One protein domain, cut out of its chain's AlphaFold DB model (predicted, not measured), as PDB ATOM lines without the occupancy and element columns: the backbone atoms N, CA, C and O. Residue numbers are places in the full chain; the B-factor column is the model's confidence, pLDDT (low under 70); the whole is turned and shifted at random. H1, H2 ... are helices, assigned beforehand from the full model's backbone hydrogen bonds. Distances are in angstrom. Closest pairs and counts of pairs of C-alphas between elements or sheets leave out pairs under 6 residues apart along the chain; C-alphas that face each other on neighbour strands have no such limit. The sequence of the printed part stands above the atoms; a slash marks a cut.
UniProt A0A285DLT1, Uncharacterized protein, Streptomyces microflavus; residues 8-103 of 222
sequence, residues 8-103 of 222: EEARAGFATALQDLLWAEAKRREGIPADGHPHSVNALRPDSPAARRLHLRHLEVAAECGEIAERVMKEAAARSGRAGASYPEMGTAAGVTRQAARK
ATOM      1  N   GLU A   8     -26.454 -10.504  22.968       74.88
ATOM      2  CA  GLU A   8     -27.387 -10.394  21.844       74.88
ATOM      3  C   GLU A   8     -27.092  -9.157  20.992       74.88
ATOM      4  O   GLU A   8     -26.988  -9.283  19.770       74.88
ATOM      5  N   GLU A   9     -26.834  -8.003  21.615       79.00
ATOM      6  CA  GLU A   9     -26.416  -6.786  20.905       79.00
ATOM      7  C   GLU A   9     -25.089  -6.981  20.158       79.00
ATOM      8  O   GLU A   9     -24.975  -6.622  18.983       79.00
ATOM      9  N   ALA A  10     -24.095  -7.622  20.785       80.69
ATOM     10  CA  ALA A  10     -22.821  -7.924  20.132       80.69
ATOM     11  C   ALA A  10     -22.992  -8.878  18.937       80.69
ATOM     12  O   ALA A  10     -22.369  -8.692  17.887       80.69
ATOM     13  N   ARG A  11     -23.860  -9.892  19.066       83.00
ATOM     14  CA  ARG A  11     -24.170 -10.825  17.975       83.00
ATOM     15  C   ARG A  11     -24.905 -10.126  16.830       83.00
ATOM     16  O   ARG A  11     -24.591 -10.404  15.673       83.00
ATOM     17  N   ALA A  12     -25.835  -9.223  17.134       86.69
ATOM     18  CA  ALA A  12     -26.527  -8.416  16.133       86.69
ATOM     19  C   ALA A  12     -25.551  -7.495  15.386       86.69
ATOM     20  O   ALA A  12     -25.532  -7.501  14.157       86.69
ATOM     21  N   GLY A  13     -24.669  -6.796  16.108       91.75
ATOM     22  CA  GLY A  13     -23.638  -5.945  15.507       91.75
ATOM     23  C   GLY A  13     -22.686  -6.719  14.588       91.75
ATOM     24  O   GLY A  13     -22.402  -6.277  13.475       91.75
ATOM     25  N   PHE A  14     -22.247  -7.913  15.001       90.81
ATOM     26  CA  PHE A  14     -21.427  -8.784  14.152       90.81
ATOM     27  C   PHE A  14     -22.179  -9.260  12.902       90.81
ATOM     28  O   PHE A  14     -21.604  -9.284  11.814       90.81
ATOM     29  N   ALA A  15     -23.462  -9.611  13.032       90.88
ATOM     30  CA  ALA A  15     -24.283 -10.023  11.896       90.88
ATOM     31  C   ALA A  15     -24.441  -8.894  10.866       90.88
ATOM     32  O   ALA A  15     -24.294  -9.148   9.673       90.88
ATOM     33  N   THR A  16     -24.669  -7.654  11.311       92.12
ATOM     34  CA  THR A  16     -24.716  -6.479  10.428       92.12
ATOM     35  C   THR A  16     -23.377  -6.253   9.729       92.12
ATOM     36  O   THR A  16     -23.341  -6.163   8.505       92.12
ATOM     37  N   ALA A  17     -22.264  -6.267  10.470       94.06
ATOM     38  CA  ALA A  17     -20.935  -6.108   9.877       94.06
ATOM     39  C   ALA A  17     -20.627  -7.201   8.835       94.06
ATOM     40  O   ALA A  17     -20.038  -6.925   7.790       94.06
ATOM     41  N   LEU A  18     -21.055  -8.442   9.091       94.31
ATOM     42  CA  LEU A  18     -20.914  -9.534   8.136       94.31
ATOM     43  C   LEU A  18     -21.777  -9.309   6.888       94.31
ATOM     44  O   LEU A  18     -21.282  -9.486   5.780       94.31
ATOM     45  N   GLN A  19     -23.036  -8.895   7.041       92.00
ATOM     46  CA  GLN A  19     -23.911  -8.576   5.907       92.00
ATOM     47  C   GLN A  19     -23.313  -7.481   5.016       92.00
ATOM     48  O   GLN A  19     -23.295  -7.641   3.793       92.00
ATOM     49  N   ASP A  20     -22.756  -6.427   5.615       92.12
ATOM     50  CA  ASP A  20     -22.096  -5.340   4.890       92.12
ATOM     51  C   ASP A  20     -20.857  -5.831   4.126       92.12
ATOM     52  O   ASP A  20     -20.665  -5.481   2.959       92.12
ATOM     53  N   LEU A  21     -20.045  -6.703   4.738       94.69
ATOM     54  CA  LEU A  21     -18.884  -7.318   4.084       94.69
ATOM     55  C   LEU A  21     -19.289  -8.208   2.902       94.69
ATOM     56  O   LEU A  21     -18.713  -8.094   1.818       94.69
ATOM     57  N   LEU A  22     -20.295  -9.068   3.084       94.75
ATOM     58  CA  LEU A  22     -20.819  -9.930   2.017       94.75
ATOM     59  C   LEU A  22     -21.396  -9.100   0.866       94.75
ATOM     60  O   LEU A  22     -21.259  -9.455  -0.307       94.75
ATOM     61  N   TRP A  23     -22.041  -7.982   1.191       93.38
ATOM     62  CA  TRP A  23     -22.581  -7.060   0.205       93.38
ATOM     63  C   TRP A  23     -21.483  -6.336  -0.582       93.38
ATOM     64  O   TRP A  23     -21.525  -6.314  -1.815       93.38
ATOM     65  N   ALA A  24     -20.471  -5.804   0.102       93.50
ATOM     66  CA  ALA A  24     -19.326  -5.156  -0.532       93.50
ATOM     67  C   ALA A  24     -18.583  -6.111  -1.481       93.50
ATOM     68  O   ALA A  24     -18.226  -5.734  -2.598       93.50
ATOM     69  N   GLU A  25     -18.410  -7.368  -1.074       96.06
ATOM     70  CA  GLU A  25     -17.777  -8.401  -1.891       96.06
ATOM     71  C   GLU A  25     -18.624  -8.774  -3.120       96.06
ATOM     72  O   GLU A  25     -18.091  -8.879  -4.228       96.06
ATOM     73  N   ALA A  26     -19.947  -8.896  -2.973       94.81
ATOM     74  CA  ALA A  26     -20.846  -9.124  -4.106       94.81
ATOM     75  C   ALA A  26     -20.774  -7.977  -5.131       94.81
ATOM     76  O   ALA A  26     -20.639  -8.231  -6.329       94.81
ATOM     77  N   LYS A  27     -20.781  -6.720  -4.667       93.81
ATOM     78  CA  LYS A  27     -20.589  -5.545  -5.530       93.81
ATOM     79  C   LYS A  27     -19.252  -5.584  -6.263       93.81
ATOM     80  O   LYS A  27     -19.217  -5.373  -7.474       93.81
ATOM     81  N   ARG A  28     -18.168  -5.906  -5.549       94.75
ATOM     82  CA  ARG A  28     -16.819  -6.012  -6.119       94.75
ATOM     83  C   ARG A  28     -16.763  -7.043  -7.249       94.75
ATOM     84  O   ARG A  28     -16.176  -6.758  -8.289       94.75
ATOM     85  N   ARG A  29     -17.391  -8.212  -7.076       95.69
ATOM     86  CA  ARG A  29     -17.441  -9.271  -8.104       95.69
ATOM     87  C   ARG A  29     -18.285  -8.903  -9.324       95.69
ATOM     88  O   ARG A  29     -17.960  -9.335 -10.424       95.69
ATOM     89  N   GLU A  30     -19.321  -8.086  -9.148       93.31
ATOM     90  CA  GLU A  30     -20.133  -7.550 -10.253       93.31
ATOM     91  C   GLU A  30     -19.522  -6.288 -10.898       93.31
ATOM     92  O   GLU A  30     -20.112  -5.720 -11.816       93.31
ATOM     93  N   GLY A  31     -18.352  -5.829 -10.435       93.44
ATOM     94  CA  GLY A  31     -17.690  -4.630 -10.957       93.44
ATOM     95  C   GLY A  31     -18.383  -3.316 -10.578       93.44
ATOM     96  O   GLY A  31     -18.187  -2.302 -11.245       93.44
ATOM     97  N   ILE A  32     -19.200  -3.319  -9.521       91.81
ATOM     98  CA  ILE A  32     -19.914  -2.138  -9.029       91.81
ATOM     99  C   ILE A  32     -19.010  -1.402  -8.022       91.81
ATOM    100  O   ILE A  32     -18.588  -2.019  -7.038       91.81
ATOM    101  N   PRO A  33     -18.731  -0.095  -8.204       90.19
ATOM    102  CA  PRO A  33     -17.958   0.701  -7.247       90.19
ATOM    103  C   PRO A  33     -18.560   0.662  -5.838       90.19
ATOM    104  O   PRO A  33     -19.778   0.557  -5.691       90.19
ATOM    105  N   ALA A  34     -17.737   0.778  -4.791       82.75
ATOM    106  CA  ALA A  34     -18.183   0.669  -3.395       82.75
ATOM    107  C   ALA A  34     -19.292   1.677  -3.024       82.75
ATOM    108  O   ALA A  34     -20.234   1.327  -2.315       82.75
ATOM    109  N   ASP A  35     -19.245   2.878  -3.591       87.19
ATOM    110  CA  ASP A  35     -20.233   3.958  -3.488       87.19
ATOM    111  C   ASP A  35     -21.303   3.927  -4.599       87.19
ATOM    112  O   ASP A  35     -22.336   4.586  -4.490       87.19
ATOM    113  N   GLY A  36     -21.102   3.121  -5.641       83.06
ATOM    114  CA  GLY A  36     -22.016   2.989  -6.774       83.06
ATOM    115  C   GLY A  36     -23.356   2.337  -6.417       83.06
ATOM    116  O   GLY A  36     -23.443   1.482  -5.530       83.06
ATOM    117  N   HIS A  37     -24.412   2.706  -7.147       81.75
ATOM    118  CA  HIS A  37     -25.704   2.025  -7.068       81.75
ATOM    119  C   HIS A  37     -25.615   0.576  -7.578       81.75
ATOM    120  O   HIS A  37     -24.886   0.311  -8.535       81.75
ATOM    121  N   PRO A  38     -26.425  -0.347  -7.029       84.75
ATOM    122  CA  PRO A  38     -27.345  -0.178  -5.899       84.75
ATOM    123  C   PRO A  38     -26.637  -0.079  -4.531       84.75
ATOM    124  O   PRO A  38     -25.561  -0.635  -4.337       84.75
ATOM    125  N   HIS A  39     -27.257   0.617  -3.567       83.12
ATOM    126  CA  HIS A  39     -26.721   0.745  -2.196       83.12
ATOM    127  C   HIS A  39     -27.081  -0.438  -1.290       83.12
ATOM    128  O   HIS A  39     -26.428  -0.648  -0.276       83.12
ATOM    129  N   SER A  40     -28.086  -1.229  -1.664       81.12
ATOM    130  CA  SER A  40     -28.474  -2.448  -0.962       81.12
ATOM    131  C   SER A  40     -28.938  -3.506  -1.956       81.12
ATOM    132  O   SER A  40     -29.303  -3.194  -3.094       81.12
ATOM    133  N   VAL A  41     -28.989  -4.758  -1.500       75.31
ATOM    134  CA  VAL A  41     -29.432  -5.893  -2.317       75.31
ATOM    135  C   VAL A  41     -30.867  -5.719  -2.854       75.31
ATOM    136  O   VAL A  41     -31.194  -6.248  -3.908       75.31
ATOM    137  N   ASN A  42     -31.702  -4.917  -2.178       82.38
ATOM    138  CA  ASN A  42     -33.111  -4.683  -2.523       82.38
ATOM    139  C   ASN A  42     -33.362  -3.361  -3.269       82.38
ATOM    140  O   ASN A  42     -34.513  -3.000  -3.499       82.38
ATOM    141  N   ALA A  43     -32.321  -2.600  -3.624       86.12
ATOM    142  CA  ALA A  43     -32.503  -1.290  -4.259       86.12
ATOM    143  C   ALA A  43     -32.865  -1.371  -5.758       86.12
ATOM    144  O   ALA A  43     -33.181  -0.354  -6.371       86.12
ATOM    145  N   LEU A  44     -32.817  -2.564  -6.360       85.88
ATOM    146  CA  LEU A  44     -33.266  -2.809  -7.732       85.88
ATOM    147  C   LEU A  44     -34.695  -3.355  -7.748       85.88
ATOM    148  O   LEU A  44     -35.140  -4.001  -6.802       85.88
ATOM    149  N   ARG A  45     -35.403  -3.153  -8.866       87.06
ATOM    150  CA  ARG A  45     -36.715  -3.777  -9.067       87.06
ATOM    151  C   ARG A  45     -36.591  -5.309  -8.970       87.06
ATOM    152  O   ARG A  45     -35.788  -5.865  -9.729       87.06
ATOM    153  N   PRO A  46     -37.380  -5.988  -8.116       83.81
ATOM    154  CA  PRO A  46     -37.237  -7.428  -7.867       83.81
ATOM    155  C   PRO A  46     -37.390  -8.313  -9.113       83.81
ATOM    156  O   PRO A  46     -36.776  -9.371  -9.203       83.81
ATOM    157  N   ASP A  47     -38.186  -7.870 -10.087       88.81
ATOM    158  CA  ASP A  47     -38.456  -8.560 -11.354       88.81
ATOM    159  C   ASP A  47     -37.362  -8.348 -12.417       88.81
ATOM    160  O   ASP A  47     -37.398  -8.959 -13.487       88.81
ATOM    161  N   SER A  48     -36.367  -7.497 -12.147       91.25
ATOM    162  CA  SER A  48     -35.342  -7.168 -13.134       91.25
ATOM    163  C   SER A  48     -34.265  -8.260 -13.250       91.25
ATOM    164  O   SER A  48     -33.791  -8.795 -12.241       91.25
ATOM    165  N   PRO A  49     -33.759  -8.548 -14.467       91.00
ATOM    166  CA  PRO A  49     -32.613  -9.442 -14.646       91.00
ATOM    167  C   PRO A  49     -31.365  -8.997 -13.869       91.00
ATOM    168  O   PRO A  49     -30.562  -9.837 -13.470       91.00
ATOM    169  N   ALA A  50     -31.204  -7.688 -13.645       88.31
ATOM    170  CA  ALA A  50     -30.116  -7.125 -12.851       88.31
ATOM    171  C   ALA A  50     -30.246  -7.476 -11.360       88.31
ATOM    172  O   ALA A  50     -29.275  -7.957 -10.781       88.31
ATOM    173  N   ALA A  51     -31.442  -7.331 -10.771       89.00
ATOM    174  CA  ALA A  51     -31.707  -7.771  -9.400       89.00
ATOM    175  C   ALA A  51     -31.445  -9.271  -9.249       89.00
ATOM    176  O   ALA A  51     -30.722  -9.682  -8.345       89.00
ATOM    177  N   ARG A  52     -31.941 -10.092 -10.186       91.75
ATOM    178  CA  ARG A  52     -31.715 -11.545 -10.160       91.75
ATOM    179  C   ARG A  52     -30.227 -11.906 -10.143       91.75
ATOM    180  O   ARG A  52     -29.822 -12.707  -9.307       91.75
ATOM    181  N   ARG A  53     -29.417 -11.341 -11.048       92.06
ATOM    182  CA  ARG A  53     -27.965 -11.610 -11.087       92.06
ATOM    183  C   ARG A  53     -27.287 -11.225  -9.776       92.06
ATOM    184  O   ARG A  53     -26.526 -12.014  -9.231       92.06
ATOM    185  N   LEU A  54     -27.619 -10.052  -9.250       92.38
ATOM    186  CA  LEU A  54     -27.024  -9.529  -8.028       92.38
ATOM    187  C   LEU A  54     -27.398 -10.352  -6.784       92.38
ATOM    188  O   LEU A  54     -26.529 -10.650  -5.970       92.38
ATOM    189  N   HIS A  55     -28.659 -10.776  -6.654       92.19
ATOM    190  CA  HIS A  55     -29.086 -11.677  -5.578       92.19
ATOM    191  C   HIS A  55     -28.380 -13.035  -5.656       92.19
ATOM    192  O   HIS A  55     -27.954 -13.557  -4.628       92.19
ATOM    193  N   LEU A  56     -28.221 -13.592  -6.862       95.06
ATOM    194  CA  LEU A  56     -27.477 -14.839  -7.055       95.06
ATOM    195  C   LEU A  56     -26.002 -14.676  -6.674       95.06
ATOM    196  O   LEU A  56     -25.469 -15.539  -5.983       95.06
ATOM    197  N   ARG A  57     -25.366 -13.554  -7.035       95.56
ATOM    198  CA  ARG A  57     -23.993 -13.263  -6.603       95.56
ATOM    199  C   ARG A  57     -23.884 -13.132  -5.089       95.56
ATOM    200  O   ARG A  57     -22.948 -13.649  -4.491       95.56
ATOM    201  N   HIS A  58     -24.828 -12.437  -4.460       94.19
ATOM    202  CA  HIS A  58     -24.832 -12.281  -3.010       94.19
ATOM    203  C   HIS A  58     -24.995 -13.631  -2.296       94.19
ATOM    204  O   HIS A  58     -24.293 -13.892  -1.323       94.19
ATOM    205  N   LEU A  59     -25.851 -14.518  -2.820       95.62
ATOM    206  CA  LEU A  59     -25.989 -15.890  -2.330       95.62
ATOM    207  C   LEU A  59     -24.692 -16.699  -2.495       95.62
ATOM    208  O   LEU A  59     -24.299 -17.387  -1.560       95.62
ATOM    209  N   GLU A  60     -24.027 -16.604  -3.649       97.44
ATOM    210  CA  GLU A  60     -22.736 -17.261  -3.902       97.44
ATOM    211  C   GLU A  60     -21.682 -16.837  -2.867       97.44
ATOM    212  O   GLU A  60     -21.082 -17.681  -2.206       97.44
ATOM    213  N   VAL A  61     -21.524 -15.529  -2.652       97.38
ATOM    214  CA  VAL A  61     -20.579 -14.977  -1.670       97.38
ATOM    215  C   VAL A  61     -20.930 -15.411  -0.241       97.38
ATOM    216  O   VAL A  61     -20.043 -15.759   0.539       97.38
ATOM    217  N   ALA A  62     -22.218 -15.429   0.116       96.50
ATOM    218  CA  ALA A  62     -22.669 -15.901   1.423       96.50
ATOM    219  C   ALA A  62     -22.383 -17.398   1.635       96.50
ATOM    220  O   ALA A  62     -21.963 -17.790   2.725       96.50
ATOM    221  N   ALA A  63     -22.561 -18.225   0.602       97.19
ATOM    222  CA  ALA A  63     -22.246 -19.650   0.656       97.19
ATOM    223  C   ALA A  63     -20.741 -19.885   0.866       97.19
ATOM    224  O   ALA A  63     -20.361 -20.628   1.771       97.19
ATOM    225  N   GLU A  64     -19.886 -19.187   0.113       97.06
ATOM    226  CA  GLU A  64     -18.428 -19.252   0.285       97.06
ATOM    227  C   GLU A  64     -17.986 -18.805   1.685       97.06
ATOM    228  O   GLU A  64     -17.118 -19.426   2.305       97.06
ATOM    229  N   CYS A  65     -18.602 -17.748   2.224       96.69
ATOM    230  CA  CYS A  65     -18.351 -17.319   3.598       96.69
ATOM    231  C   CYS A  65     -18.712 -18.416   4.607       96.69
ATOM    232  O   CYS A  65     -17.950 -18.652   5.547       96.69
ATOM    233  N   GLY A  66     -19.821 -19.126   4.381       95.75
ATOM    234  CA  GLY A  66     -20.200 -20.307   5.154       95.75
ATOM    235  C   GLY A  66     -19.096 -21.365   5.168       95.75
ATOM    236  O   GLY A  66     -18.657 -21.772   6.243       95.75
ATOM    237  N   GLU A  67     -18.575 -21.755   4.003       95.12
ATOM    238  CA  GLU A  67     -17.489 -22.743   3.894       95.12
ATOM    239  C   GLU A  67     -16.203 -22.301   4.615       95.12
ATOM    240  O   GLU A  67     -15.537 -23.097   5.291       95.12
ATOM    241  N   ILE A  68     -15.847 -21.017   4.505       96.00
ATOM    242  CA  ILE A  68     -14.689 -20.440   5.198       96.00
ATOM    243  C   ILE A  68     -14.911 -20.469   6.713       96.00
ATOM    244  O   ILE A  68     -14.024 -20.902   7.453       96.00
ATOM    245  N   ALA A  69     -16.091 -20.061   7.183       94.81
ATOM    246  CA  ALA A  69     -16.441 -20.083   8.596       94.81
ATOM    247  C   ALA A  69     -16.380 -21.507   9.168       94.81
ATOM    248  O   ALA A  69     -15.862 -21.708  10.267       94.81
ATOM    249  N   GLU A  70     -16.822 -22.519   8.416       92.25
ATOM    250  CA  GLU A  70     -16.692 -23.920   8.825       92.25
ATOM    251  C   GLU A  70     -15.237 -24.363   8.990       92.25
ATOM    252  O   GLU A  70     -14.900 -25.034   9.973       92.25
ATOM    253  N   ARG A  71     -14.354 -23.950   8.074       90.12
ATOM    254  CA  ARG A  71     -12.914 -24.220   8.177       90.12
ATOM    255  C   ARG A  71     -12.306 -23.556   9.410       90.12
ATOM    256  O   ARG A  71     -11.608 -24.223  10.173       90.12
ATOM    257  N   VAL A  72     -12.630 -22.283   9.643       94.38
ATOM    258  CA  VAL A  72     -12.185 -21.531  10.826       94.38
ATOM    259  C   VAL A  72     -12.675 -22.201  12.112       94.38
ATOM    260  O   VAL A  72     -11.882 -22.408  13.029       94.38
ATOM    261  N   MET A  73     -13.942 -22.624  12.173       93.38
ATOM    262  CA  MET A  73     -14.488 -23.353  13.324       93.38
ATOM    263  C   MET A  73     -13.762 -24.679  13.567       93.38
ATOM    264  O   MET A  73     -13.460 -25.010  14.711       93.38
ATOM    265  N   LYS A  74     -13.449 -25.439  12.510       89.44
ATOM    266  CA  LYS A  74     -12.697 -26.698  12.625       89.44
ATOM    267  C   LYS A  74     -11.292 -26.467  13.189       89.44
ATOM    268  O   LYS A  74     -10.848 -27.222  14.056       89.44
ATOM    269  N   GLU A  75     -10.600 -25.431  12.726       87.00
ATOM    270  CA  GLU A  75      -9.284 -25.065  13.253       87.00
ATOM    271  C   GLU A  75      -9.346 -24.583  14.701       87.00
ATOM    272  O   GLU A  75      -8.503 -24.978  15.509       87.00
ATOM    273  N   ALA A  76     -10.338 -23.757  15.035       92.00
ATOM    274  CA  ALA A  76     -10.569 -23.284  16.392       92.00
ATOM    275  C   ALA A  76     -10.839 -24.461  17.336       92.00
ATOM    276  O   ALA A  76     -10.165 -24.575  18.353       92.00
ATOM    277  N   ALA A  77     -11.716 -25.396  16.958       90.06
ATOM    278  CA  ALA A  77     -11.984 -26.603  17.737       90.06
ATOM    279  C   ALA A  77     -10.702 -27.421  17.983       90.06
ATOM    280  O   ALA A  77     -10.427 -27.814  19.114       90.06
ATOM    281  N   ALA A  78      -9.867 -27.618  16.958       82.19
ATOM    282  CA  ALA A  78      -8.596 -28.328  17.114       82.19
ATOM    283  C   ALA A  78      -7.600 -27.585  18.026       82.19
ATOM    284  O   ALA A  78      -6.887 -28.218  18.802       82.19
ATOM    285  N   ARG A  79      -7.524 -26.249  17.947       82.75
ATOM    286  CA  ARG A  79      -6.687 -25.433  18.849       82.75
ATOM    287  C   ARG A  79      -7.191 -25.513  20.286       82.75
ATOM    288  O   ARG A  79      -6.386 -25.743  21.180       82.75
ATOM    289  N   SER A  80      -8.499 -25.387  20.488       85.00
ATOM    290  CA  SER A  80      -9.125 -25.491  21.804       85.00
ATOM    291  C   SER A  80      -8.883 -26.862  22.423       85.00
ATOM    292  O   SER A  80      -8.501 -26.941  23.583       85.00
ATOM    293  N   GLY A  81      -9.008 -27.944  21.653       81.25
ATOM    294  CA  GLY A  81      -8.742 -29.283  22.179       81.25
ATOM    295  C   GLY A  81      -7.264 -29.518  22.490       81.25
ATOM    296  O   GLY A  81      -6.950 -30.100  23.523       81.25
ATOM    297  N   ARG A  82      -6.334 -28.961  21.696       70.56
ATOM    298  CA  ARG A  82      -4.904 -28.919  22.075       70.56
ATOM    299  C   ARG A  82      -4.658 -28.141  23.368       70.56
ATOM    300  O   ARG A  82      -3.774 -28.514  24.130       70.56
ATOM    301  N   ALA A  83      -5.438 -27.095  23.617       76.56
ATOM    302  CA  ALA A  83      -5.403 -26.332  24.862       76.56
ATOM    303  C   ALA A  83      -6.110 -27.041  26.037       76.56
ATOM    304  O   ALA A  83      -6.127 -26.503  27.137       76.56
ATOM    305  N   GLY A  84      -6.653 -28.248  25.833       72.69
ATOM    306  CA  GLY A  84      -7.299 -29.052  26.872       72.69
ATOM    307  C   GLY A  84      -8.821 -28.928  26.934       72.69
ATOM    308  O   GLY A  84      -9.425 -29.556  27.794       72.69
ATOM    309  N   ALA A  85      -9.453 -28.174  26.028       83.38
ATOM    310  CA  ALA A  85     -10.907 -28.067  26.005       83.38
ATOM    311  C   ALA A  85     -11.558 -29.417  25.670       83.38
ATOM    312  O   ALA A  85     -11.169 -30.113  24.730       83.38
ATOM    313  N   SER A  86     -12.609 -29.739  26.408       82.81
ATOM    314  CA  SER A  86     -13.451 -30.916  26.240       82.81
ATOM    315  C   SER A  86     -14.588 -30.672  25.233       82.81
ATOM    316  O   SER A  86     -14.937 -29.540  24.890       82.81
ATOM    317  N   TYR A  87     -15.235 -31.744  24.758       86.00
ATOM    318  CA  TYR A  87     -16.399 -31.624  23.867       86.00
ATOM    319  C   TYR A  87     -17.591 -30.844  24.461       86.00
ATOM    320  O   TYR A  87     -18.241 -30.124  23.699       86.00
ATOM    321  N   PRO A  88     -17.922 -30.956  25.765       89.38
ATOM    322  CA  PRO A  88     -18.910 -30.086  26.407       89.38
ATOM    323  C   PRO A  88     -18.572 -28.591  26.334       89.38
ATOM    324  O   PRO A  88     -19.446 -27.788  26.004       89.38
ATOM    325  N   GLU A  89     -17.316 -28.213  26.589       88.81
ATOM    326  CA  GLU A  89     -16.871 -26.812  26.535       88.81
ATOM    327  C   GLU A  89     -16.921 -26.274  25.102       88.81
ATOM    328  O   GLU A  89     -17.466 -25.196  24.862       88.81
ATOM    329  N   MET A  90     -16.456 -27.061  24.125       90.69
ATOM    330  CA  MET A  90     -16.572 -26.712  22.704       90.69
ATOM    331  C   MET A  90     -18.028 -26.579  22.254       90.69
ATOM    332  O   MET A  90     -18.360 -25.661  21.507       90.69
ATOM    333  N   GLY A  91     -18.902 -27.488  22.698       93.81
ATOM    334  CA  GLY A  91     -20.331 -27.428  22.400       93.81
ATOM    335  C   GLY A  91     -20.962 -26.151  22.943       93.81
ATOM    336  O   GLY A  91     -21.619 -25.429  22.198       93.81
ATOM    337  N   THR A  92     -20.675 -25.819  24.202       94.50
ATOM    338  CA  THR A  92     -21.151 -24.587  24.849       94.50
ATOM    339  C   THR A  92     -20.694 -23.344  24.087       94.50
ATOM    340  O   THR A  92     -21.521 -22.506  23.735       94.50
ATOM    341  N   ALA A  93     -19.401 -23.256  23.757       93.88
ATOM    342  CA  ALA A  93     -18.842 -22.123  23.018       93.88
ATOM    343  C   ALA A  93     -19.447 -21.970  21.611       93.88
ATOM    344  O   ALA A  93     -19.665 -20.856  21.142       93.88
ATOM    345  N   ALA A  94     -19.746 -23.085  20.940       92.25
ATOM    346  CA  ALA A  94     -20.326 -23.090  19.601       92.25
ATOM    347  C   ALA A  94     -21.867 -23.095  19.576       92.25
ATOM    348  O   ALA A  94     -22.451 -23.131  18.494       92.25
ATOM    349  N   GLY A  95     -22.533 -23.083  20.735       93.25
ATOM    350  CA  GLY A  95     -23.994 -23.146  20.828       93.25
ATOM    351  C   GLY A  95     -24.601 -24.467  20.336       93.25
ATOM    352  O   GLY A  95     -25.715 -24.476  19.820       93.25
ATOM    353  N   VAL A  96     -23.879 -25.584  20.459       95.19
ATOM    354  CA  VAL A  96     -24.335 -26.925  20.056       95.19
ATOM    355  C   VAL A  96     -24.195 -27.931  21.200       95.19
ATOM    356  O   VAL A  96     -23.449 -27.734  22.154       95.19
ATOM    357  N   THR A  97     -24.900 -29.059  21.116       96.19
ATOM    358  CA  THR A  97     -24.777 -30.114  22.134       96.19
ATOM    359  C   THR A  97     -23.393 -30.774  22.098       96.19
ATOM    360  O   THR A  97     -22.733 -30.803  21.057       96.19
ATOM    361  N   ARG A  98     -22.975 -31.407  23.207       92.19
ATOM    362  CA  ARG A  98     -21.755 -32.245  23.265       92.19
ATOM    363  C   ARG A  98     -21.686 -33.243  22.104       92.19
ATOM    364  O   ARG A  98     -20.639 -33.395  21.479       92.19
ATOM    365  N   GLN A  99     -22.792 -33.936  21.824       90.62
ATOM    366  CA  GLN A  99     -22.848 -34.960  20.774       90.62
ATOM    367  C   GLN A  99     -22.713 -34.344  19.377       90.62
ATOM    368  O   GLN A  99     -22.007 -34.889  18.530       90.62
ATOM    369  N   ALA A 100     -23.316 -33.174  19.151       94.25
ATOM    370  CA  ALA A 100     -23.140 -32.430  17.909       94.25
ATOM    371  C   ALA A 100     -21.691 -31.942  17.738       94.25
ATOM    372  O   ALA A 100     -21.130 -32.107  16.657       94.25
ATOM    373  N   ALA A 101     -21.055 -31.434  18.801       93.06
ATOM    374  CA  ALA A 101     -19.647 -31.032  18.784       93.06
ATOM    375  C   ALA A 101     -18.716 -32.215  18.470       93.06
ATOM    376  O   ALA A 101     -17.861 -32.107  17.593       93.06
ATOM    377  N   ARG A 102     -18.922 -33.376  19.112       89.81
ATOM    378  CA  ARG A 102     -18.157 -34.604  18.827       89.81
ATOM    379  C   ARG A 102     -18.341 -35.069  17.387       89.81
ATOM    380  O   ARG A 102     -17.362 -35.400  16.729       89.81
ATOM    381  N   LYS A 103     -19.575 -35.062  16.873       91.56
ATOM    382  CA  LYS A 103     -19.862 -35.430  15.479       91.56
ATOM    383  C   LYS A 103     -19.214 -34.459  14.486       91.56
ATOM    384  O   LYS A 103     -18.706 -34.899  13.460       91.56
TER     385      LYS A 103
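This is residues 8 to 103 of the 222 residues of an uncharacterized protein of Streptomyces microflavus (UniProt A0A285DLT1). One long helix, H2, makes the length of the domain; H1 meets its first half with its own last residues and slants away from it, so that the two open as a V, and two short helices, H3 and H4, make a small head near the other end of H2. The first residues of H1, 8 to 17, stick out free, and a long loop, residues 30 to 48, lies by the closed end of the V. The printed part has 96 residues with four named helices, H1, H2, H3 and H4 in that order along the chain, and no named strand; the class is all helix. The whole is loose, with a radius of gyration of the C-alphas of 17.9 A, and its C-alphas span 51 by 25 by 22 A.

H2, the longest helix, holds residues 49 to 82 and measures 50.0 A from first to last C-alpha, from C-alpha 49 at (-32.613, -9.442, -14.646) to C-alpha 82 at (-4.904, -28.919, 22.075). H1 holds residues 8 to 29, 31.6 A long, and begins with C-alpha 8 at (-27.387, -10.394, 21.844). H3 holds residues 87 to 94, 10.3 A long. H4 holds residues 98 to 103, 8.6 A long, and ends with C-alpha 103 at (-19.862, -35.430, 15.479).

H2 touches H1 with residues 54 to 65 alone, and H1 touches H2 with residues 22 to 29 alone. Their closest C-alphas, those of Ala 26 and His 58, are 5.2 A apart. The two helices run opposite ways at a steep tilt of 54 degrees. H2 and H3 are close but not clearly touching; their closest C-alphas, those of Ala 77 and Met 90, are 6.8 A apart. They run opposite ways at a shallow tilt of 34 degrees, only just short of steep. H3 touches H4, about perpendicular at 89 degrees, with the closest C-alphas, those of Pro 88 and Arg 98, 4.8 A apart. H4 is apart from H2, and H1 is apart from H3 and from H4. In H1, H2, H3 and H4 every O i to N i+4 pair is within hydrogen-bond range.

The outline is only just a rod, and the two C-alphas farthest apart, those of Ser 48 and Gly 84, are 53.5 A apart. Residues 66 to 72 of H2 also stand free. The link from H1 to H2, 19 residues, is long; the links from H2 to H3 and from H3 to H4 are tight. The printed part has no cut. The mean pLDDT of the printed part is 89.8, and no printed residue is under 70.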